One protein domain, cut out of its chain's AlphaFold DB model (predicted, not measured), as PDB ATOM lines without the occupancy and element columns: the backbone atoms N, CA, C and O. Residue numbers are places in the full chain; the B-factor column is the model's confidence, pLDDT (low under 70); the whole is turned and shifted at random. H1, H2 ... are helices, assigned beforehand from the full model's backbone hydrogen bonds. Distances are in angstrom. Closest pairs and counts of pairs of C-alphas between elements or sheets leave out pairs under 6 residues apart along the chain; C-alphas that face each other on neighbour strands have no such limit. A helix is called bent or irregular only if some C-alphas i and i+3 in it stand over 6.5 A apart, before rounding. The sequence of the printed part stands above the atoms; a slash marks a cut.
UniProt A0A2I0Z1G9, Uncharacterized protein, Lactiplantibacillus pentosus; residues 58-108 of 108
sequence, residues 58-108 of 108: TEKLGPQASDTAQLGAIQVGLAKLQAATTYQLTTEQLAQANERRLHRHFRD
ATOM      1  N   THR A  58     176.316 115.069 142.954       96.00
ATOM      2  CA  THR A  58     176.620 113.983 143.898       96.00
ATOM      3  C   THR A  58     177.648 113.015 143.313       96.00
ATOM      4  O   THR A  58     178.605 112.664 143.996       96.00
ATOM      5  N   GLU A  59     177.517 112.635 142.040       95.94
ATOM      6  CA  GLU A  59     178.492 111.780 141.347       95.94
ATOM      7  C   GLU A  59     179.879 112.425 141.260       95.94
ATOM      8  O   GLU A  59     180.887 111.755 141.480       95.94
ATOM      9  N   LYS A  60     179.950 113.735 140.988       95.50
ATOM     10  CA  LYS A  60     181.223 114.472 140.926       95.50
ATOM     11  C   LYS A  60     181.919 114.572 142.281       95.50
ATOM     12  O   LYS A  60     183.146 114.535 142.330       95.50
ATOM     13  N   LEU A  61     181.150 114.732 143.356       94.31
ATOM     14  CA  LEU A  61     181.664 114.901 144.717       94.31
ATOM     15  C   LEU A  61     181.962 113.561 145.407       94.31
ATOM     16  O   LEU A  61     182.875 113.484 146.225       94.31
ATOM     17  N   GLY A  62     181.239 112.495 145.048       92.69
ATOM     18  CA  GLY A  62     181.317 111.176 145.682       92.69
ATOM     19  C   GLY A  62     182.732 110.606 145.872       92.69
ATOM     20  O   GLY A  62     183.024 110.143 146.970       92.69
ATOM     21  N   PRO A  63     183.644 110.669 144.880       92.56
ATOM     22  CA  PRO A  63     185.003 110.133 145.024       92.56
ATOM     23  C   PRO A  63     185.871 110.822 146.087       92.56
ATOM     24  O   PRO A  63     186.876 110.253 146.505       92.56
ATOM     25  N   GLN A  64     185.524 112.048 146.492       91.19
ATOM     26  CA  GLN A  64     186.258 112.849 147.482       91.19
ATOM     27  C   GLN A  64     185.506 112.971 148.816       91.19
ATOM     28  O   GLN A  64     185.986 113.642 149.729       91.19
ATOM     29  N   ALA A  65     184.330 112.347 148.922       91.06
ATOM     30  CA  ALA A  65     183.521 112.348 150.130       91.06
ATOM     31  C   ALA A  65     184.233 111.560 151.233       91.06
ATOM     32  O   ALA A  65     184.618 110.407 151.022       91.06
ATOM     33  N   SER A  66     184.384 112.162 152.412       93.38
ATOM     34  CA  SER A  66     184.899 111.447 153.583       93.38
ATOM     35  C   SER A  66     183.767 110.929 154.470       93.38
ATOM     36  O   SER A  66     183.898 109.864 155.081       93.38
ATOM     37  N   ASP A  67     182.608 111.596 154.445       92.12
ATOM     38  CA  ASP A  67     181.382 111.115 155.079       92.12
ATOM     39  C   ASP A  67     180.605 110.151 154.161       92.12
ATOM     40  O   ASP A  67     179.686 110.505 153.414       92.12
ATOM     41  N   THR A  68     180.980 108.875 154.231       90.56
ATOM     42  CA  THR A  68     180.320 107.798 153.472       90.56
ATOM     43  C   THR A  68     178.865 107.559 153.890       90.56
ATOM     44  O   THR A  68     178.060 107.115 153.066       90.56
ATOM     45  N   ALA A  69     178.495 107.879 155.136       93.12
ATOM     46  CA  ALA A  69     177.124 107.732 155.615       93.12
ATOM     47  C   ALA A  69     176.219 108.795 154.982       93.12
ATOM     48  O   ALA A  69     175.130 108.474 154.498       93.12
ATOM     49  N   GLN A  70     176.695 110.040 154.912       91.94
ATOM     50  CA  GLN A  70     176.006 111.116 154.210       91.94
ATOM     51  C   GLN A  70     175.880 110.827 152.713       91.94
ATOM     52  O   GLN A  70     174.790 110.969 152.156       91.94
ATOM     53  N   LEU A  71     176.951 110.357 152.067       94.06
ATOM     54  CA  LEU A  71     176.899 109.969 150.656       94.06
ATOM     55  C   LEU A  71     175.848 108.872 150.408       94.06
ATOM     56  O   LEU A  71     175.043 108.987 149.481       94.06
ATOM     57  N   GLY A  72     175.794 107.847 151.266       94.38
ATOM     58  CA  GLY A  72     174.775 106.796 151.194       94.38
ATOM     59  C   GLY A  72     173.350 107.325 151.398       94.38
ATOM     60  O   GLY A  72     172.432 106.943 150.670       94.38
ATOM     61  N   ALA A  73     173.148 108.253 152.339       94.19
ATOM     62  CA  ALA A  73     171.847 108.879 152.572       94.19
ATOM     63  C   ALA A  73     171.358 109.674 151.349       94.19
ATOM     64  O   ALA A  73     170.181 109.574 150.982       94.19
ATOM     65  N   ILE A  74     172.258 110.411 150.686       95.94
ATOM     66  CA  ILE A  74     171.938 111.133 149.449       95.94
ATOM     67  C   ILE A  74     171.539 110.152 148.346       95.94
ATOM     68  O   ILE A  74     170.514 110.350 147.698       95.94
ATOM     69  N   GLN A  75     172.288 109.064 148.154       95.75
ATOM     70  CA  GLN A  75     171.976 108.054 147.135       95.75
ATOM     71  C   GLN A  75     170.590 107.423 147.343       95.75
ATOM     72  O   GLN A  75     169.828 107.258 146.388       95.75
ATOM     73  N   VAL A  76     170.213 107.133 148.592       97.31
ATOM     74  CA  VAL A  76     168.871 106.626 148.919       97.31
ATOM     75  C   VAL A  76     167.788 107.657 148.598       97.31
ATOM     76  O   VAL A  76     166.747 107.309 148.035       97.31
ATOM     77  N   GLY A  77     167.989 108.927 148.955       97.69
ATOM     78  CA  GLY A  77     167.002 109.962 148.660       97.69
ATOM     79  C   GLY A  77     166.902 110.287 147.167       97.69
ATOM     80  O   GLY A  77     165.790 110.462 146.672       97.69
ATOM     81  N   LEU A  78     168.012 110.247 146.427       98.12
ATOM     82  CA  LEU A  78     168.038 110.316 144.963       98.12
ATOM     83  C   LEU A  78     167.206 109.198 144.330       98.12
ATOM     84  O   LEU A  78     166.374 109.474 143.469       98.12
ATOM     85  N   ALA A  79     167.342 107.955 144.802       98.12
ATOM     86  CA  ALA A  79     166.527 106.841 144.320       98.12
ATOM     87  C   ALA A  79     165.022 107.062 144.579       98.12
ATOM     88  O   ALA A  79     164.189 106.773 143.718       98.12
ATOM     89  N   LYS A  80     164.656 107.632 145.737       98.31
ATOM     90  CA  LYS A  80     163.259 107.991 146.045       98.31
ATOM     91  C   LYS A  80     162.728 109.094 145.129       98.31
ATOM     92  O   LYS A  80     161.599 108.993 144.655       98.31
ATOM     93  N   LEU A  81     163.528 110.127 144.865       98.50
ATOM     94  CA  LEU A  81     163.171 111.196 143.929       98.50
ATOM     95  C   LEU A  81     163.034 110.658 142.501       98.50
ATOM     96  O   LEU A  81     162.087 111.019 141.811       98.50
ATOM     97  N   GLN A  82     163.908 109.739 142.084       98.44
ATOM     98  CA  GLN A  82     163.804 109.074 140.789       98.44
ATOM     99  C   GLN A  82     162.502 108.280 140.669       98.44
ATOM    100  O   GLN A  82     161.796 108.421 139.673       98.44
ATOM    101  N   ALA A  83     162.136 107.501 141.688       98.31
ATOM    102  CA  ALA A  83     160.867 106.774 141.696       98.31
ATOM    103  C   ALA A  83     159.654 107.722 141.652       98.31
ATOM    104  O   ALA A  83     158.638 107.412 141.035       98.31
ATOM    105  N   ALA A  84     159.764 108.906 142.263       98.19
ATOM    106  CA  ALA A  84     158.710 109.911 142.216       98.19
ATOM    107  C   ALA A  84     158.462 110.463 140.801       98.19
ATOM    108  O   ALA A  84     157.338 110.875 140.514       98.19
ATOM    109  N   THR A  85     159.451 110.435 139.898       98.25
ATOM    110  CA  THR A  85     159.281 110.945 138.521       98.25
ATOM    111  C   THR A  85     158.260 110.164 137.692       98.25
ATOM    112  O   THR A  85     157.711 110.699 136.738       98.25
ATOM    113  N   THR A  86     157.982 108.913 138.058       97.69
ATOM    114  CA  THR A  86     157.024 108.039 137.362       97.69
ATOM    115  C   THR A  86     155.846 107.641 138.247       97.69
ATOM    116  O   THR A  86     155.072 106.746 137.899       97.69
ATOM    117  N   TYR A  87     155.703 108.292 139.403       97.94
ATOM    118  CA  TYR A  87     154.672 107.970 140.377       97.94
ATOM    119  C   TYR A  87     153.269 108.271 139.843       97.94
ATOM    120  O   TYR A  87     153.004 109.344 139.303       97.94
ATOM    121  N   GLN A  88     152.359 107.326 140.066       98.06
ATOM    122  CA  GLN A  88     150.947 107.464 139.735       98.06
ATOM    123  C   GLN A  88     150.155 107.742 141.009       98.06
ATOM    124  O   GLN A  88     150.216 106.966 141.966       98.06
ATOM    125  N   LEU A  89     149.415 108.849 141.015       97.31
ATOM    126  CA  LEU A  89     148.493 109.180 142.090       97.31
ATOM    127  C   LEU A  89     147.406 108.112 142.173       97.31
ATOM    128  O   LEU A  89     146.786 107.727 141.181       97.31
ATOM    129  N   THR A  90     147.143 107.662 143.389       97.19
ATOM    130  CA  THR A  90     146.037 106.751 143.675       97.19
ATOM    131  C   THR A  90     144.696 107.477 143.583       97.19
ATOM    132  O   THR A  90     144.593 108.694 143.769       97.19
ATOM    133  N   THR A  91     143.630 106.713 143.350       95.00
ATOM    134  CA  THR A  91     142.254 107.227 143.372       95.00
ATOM    135  C   THR A  91     141.904 107.878 144.712       95.00
ATOM    136  O   THR A  91     141.243 108.913 144.733       95.00
ATOM    137  N   GLU A  92     142.398 107.328 145.822       95.19
ATOM    138  CA  GLU A  92     142.209 107.882 147.167       95.19
ATOM    139  C   GLU A  92     142.894 109.241 147.340       95.19
ATOM    140  O   GLU A  92     142.277 110.177 147.847       95.19
ATOM    141  N   GLN A  93     144.139 109.390 146.877       94.25
ATOM    142  CA  GLN A  93     144.851 110.674 146.925       94.25
ATOM    143  C   GLN A  93     144.108 111.755 146.132       94.25
ATOM    144  O   GLN A  93     143.922 112.868 146.628       94.25
ATOM    145  N   LEU A  94     143.627 111.416 144.932       95.12
ATOM    146  CA  LEU A  94     142.845 112.331 144.099       95.12
ATOM    147  C   LEU A  94     141.509 112.703 144.755       95.12
ATOM    148  O   LEU A  94     141.127 113.876 144.746       95.12
ATOM    149  N   ALA A  95     140.804 111.737 145.347       92.50
ATOM    150  CA  ALA A  95     139.553 111.987 146.059       92.50
ATOM    151  C   ALA A  95     139.769 112.931 147.252       92.50
ATOM    152  O   ALA A  95     139.084 113.948 147.363       92.50
ATOM    153  N   GLN A  96     140.783 112.664 148.080       92.50
ATOM    154  CA  GLN A  96     141.126 113.504 149.230       92.50
ATOM    155  C   GLN A  96     141.529 114.927 148.819       92.50
ATOM    156  O   GLN A  96     141.119 115.899 149.456       92.50
ATOM    157  N   ALA A  97     142.325 115.086 147.756       92.00
ATOM    158  CA  ALA A  97     142.730 116.404 147.267       92.00
ATOM    159  C   ALA A  97     141.524 117.223 146.772       92.00
ATOM    160  O   ALA A  97     141.399 118.413 147.087       92.00
ATOM    161  N   ASN A  98     140.602 116.578 146.050       89.12
ATOM    162  CA  ASN A  98     139.379 117.211 145.563       89.12
ATOM    163  C   ASN A  98     138.416 117.575 146.697       89.12
ATOM    164  O   ASN A  98     137.882 118.685 146.707       89.12
ATOM    165  N   GLU A  99     138.248 116.700 147.685       89.50
ATOM    166  CA  GLU A  99     137.424 116.973 148.860       89.50
ATOM    167  C   GLU A  99     137.943 118.200 149.633       89.50
ATOM    168  O   GLU A  99     137.190 119.132 149.921       89.50
ATOM    169  N   ARG A 100     139.259 118.286 149.874       87.75
ATOM    170  CA  ARG A 100     139.887 119.464 150.505       87.75
ATOM    171  C   ARG A 100     139.696 120.752 149.700       87.75
ATOM    172  O   ARG A 100     139.713 121.841 150.271       87.75
ATOM    173  N   ARG A 101     139.583 120.675 148.370       85.62
ATOM    174  CA  ARG A 101     139.275 121.843 147.526       85.62
ATOM    175  C   ARG A 101     137.828 122.292 147.725       85.62
ATOM    176  O   ARG A 101     137.599 123.483 147.903       85.62
ATOM    177  N   LEU A 102     136.885 121.354 147.747       83.38
ATOM    178  CA  LEU A 102     135.469 121.646 147.971       83.38
ATOM    179  C   LEU A 102     135.240 122.272 149.352       83.38
ATOM    180  O   LEU A 102     134.659 123.347 149.432       83.38
ATOM    181  N   HIS A 103     135.783 121.684 150.423       84.44
ATOM    182  CA  HIS A 103     135.642 122.229 151.784       84.44
ATOM    183  C   HIS A 103     136.229 123.632 151.962       84.44
ATOM    184  O   HIS A 103     135.802 124.350 152.862       84.44
ATOM    185  N   ARG A 104     137.202 124.036 151.133       79.19
ATOM    186  CA  ARG A 104     137.706 125.417 151.120       79.19
ATOM    187  C   ARG A 104     136.697 126.379 150.495       79.19
ATOM    188  O   ARG A 104     136.451 127.423 151.070       79.19
ATOM    189  N   HIS A 105     136.054 125.989 149.395       74.06
ATOM    190  CA  HIS A 105     135.036 126.816 148.740       74.06
ATOM    191  C   HIS A 105     133.755 127.013 149.561       74.06
ATOM    192  O   HIS A 105     133.068 128.000 149.349       74.06
ATOM    193  N   PHE A 106     133.420 126.094 150.471       70.62
ATOM    194  CA  PHE A 106     132.232 126.207 151.333       70.62
ATOM    195  C   PHE A 106     132.493 126.915 152.672       70.62
ATOM    196  O   PHE A 106     131.585 127.006 153.498       70.62
ATOM    197  N   ARG A 107     133.733 127.350 152.925       62.47
ATOM    198  CA  ARG A 107     134.130 128.043 154.160       62.47
ATOM    199  C   ARG A 107     134.282 129.557 153.996       62.47
ATOM    200  O   ARG A 107     134.365 130.229 155.023       62.47
ATOM    201  N   ASP A 108     134.319 130.032 152.754       53.50
ATOM    202  CA  ASP A 108     134.298 131.450 152.371       53.50
ATOM    203  C   ASP A 108     132.853 131.911 152.114       53.50
ATOM    204  O   ASP A 108     132.546 133.084 152.428       53.50
TER     205      ASP A 108
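This is residues 58 to 108 of the 108 residues of an uncharacterized protein of Lactiplantibacillus pentosus (UniProt A0A2I0Z1G9). The model is a drawn-out chain of two longer helices, H2 and H3, set as the arms of a wide, open V with the outstretched link of residues 85 to 90 between them, and the short helix H1 folds back at the far end of H2, near its residues 71 to 74. H3 packs on no other helix, and the printed part has no common core. The printed part has 51 residues with three named helices, in the order H1, H2, H3, and no named strand; the class is all helix. The whole is extended, with a radius of gyration of the C-alphas of 19.3 A and spans of 56 by 23 by 16 A.

H2, residues 68 to 84, is the longest helix by residues. With residues 71 to 74 alone it touches H1, residues 58 to 64, and only just, with 3 pairs of C-alphas within 8 A. The closest C-alphas of the two are those of Gly 62 and Leu 71, 6.8 A apart. Their lines stand at a shallow tilt of 12 degrees and they run opposite ways, with centres 13.2 A apart; the two form a helical hairpin. H3, residues 91 to 105, is apart from H2 and apart from H1. In H2 and H3 every pair of O i and N i+4 is within hydrogen-bond range; in H1 1 of 3 such pairs is, beside 2 of 4 pairs of O i and N i+3. H1 is irregular: its C-alphas 60 and 63 are 7.1 A apart, and its line is a rough one.

H2 has 17 residues, Thr 68 to Ala 84, and measures 24.5 A from first to last C-alpha, from (180.320, 107.798, 153.472) to (158.710, 109.911, 142.216). H1, Thr 58 to Gln 64, has 7 residues and measures 10.3 A; its first C-alpha stands at (176.620, 113.983, 143.898). H3, Thr 91 to His 105, has 15 residues and measures 21.6 A, ending with C-alpha 105 at (135.036, 126.816, 148.740).

The two C-alphas farthest apart are those of Gln 64 and Phe 106, at 55.8 A. The first and last printed C-alphas, those of Thr 58 and Asp 108, are 46.6 A apart, and Asp 108 is the chain's last residue. Residues 64 to 70, of which 68 to 70 belong to H2, stand free, and so do residues 79 to 108, of which 79 to 84 belong to H2 and 91 to 105 to H3. The link from H1 to H2 is tight, with 3 residues, and that from H2 to H3 is short, with 6. The printed part has no cut. The mean pLDDT of the printed part is 91.6, and residues 107 to 108 are under 70.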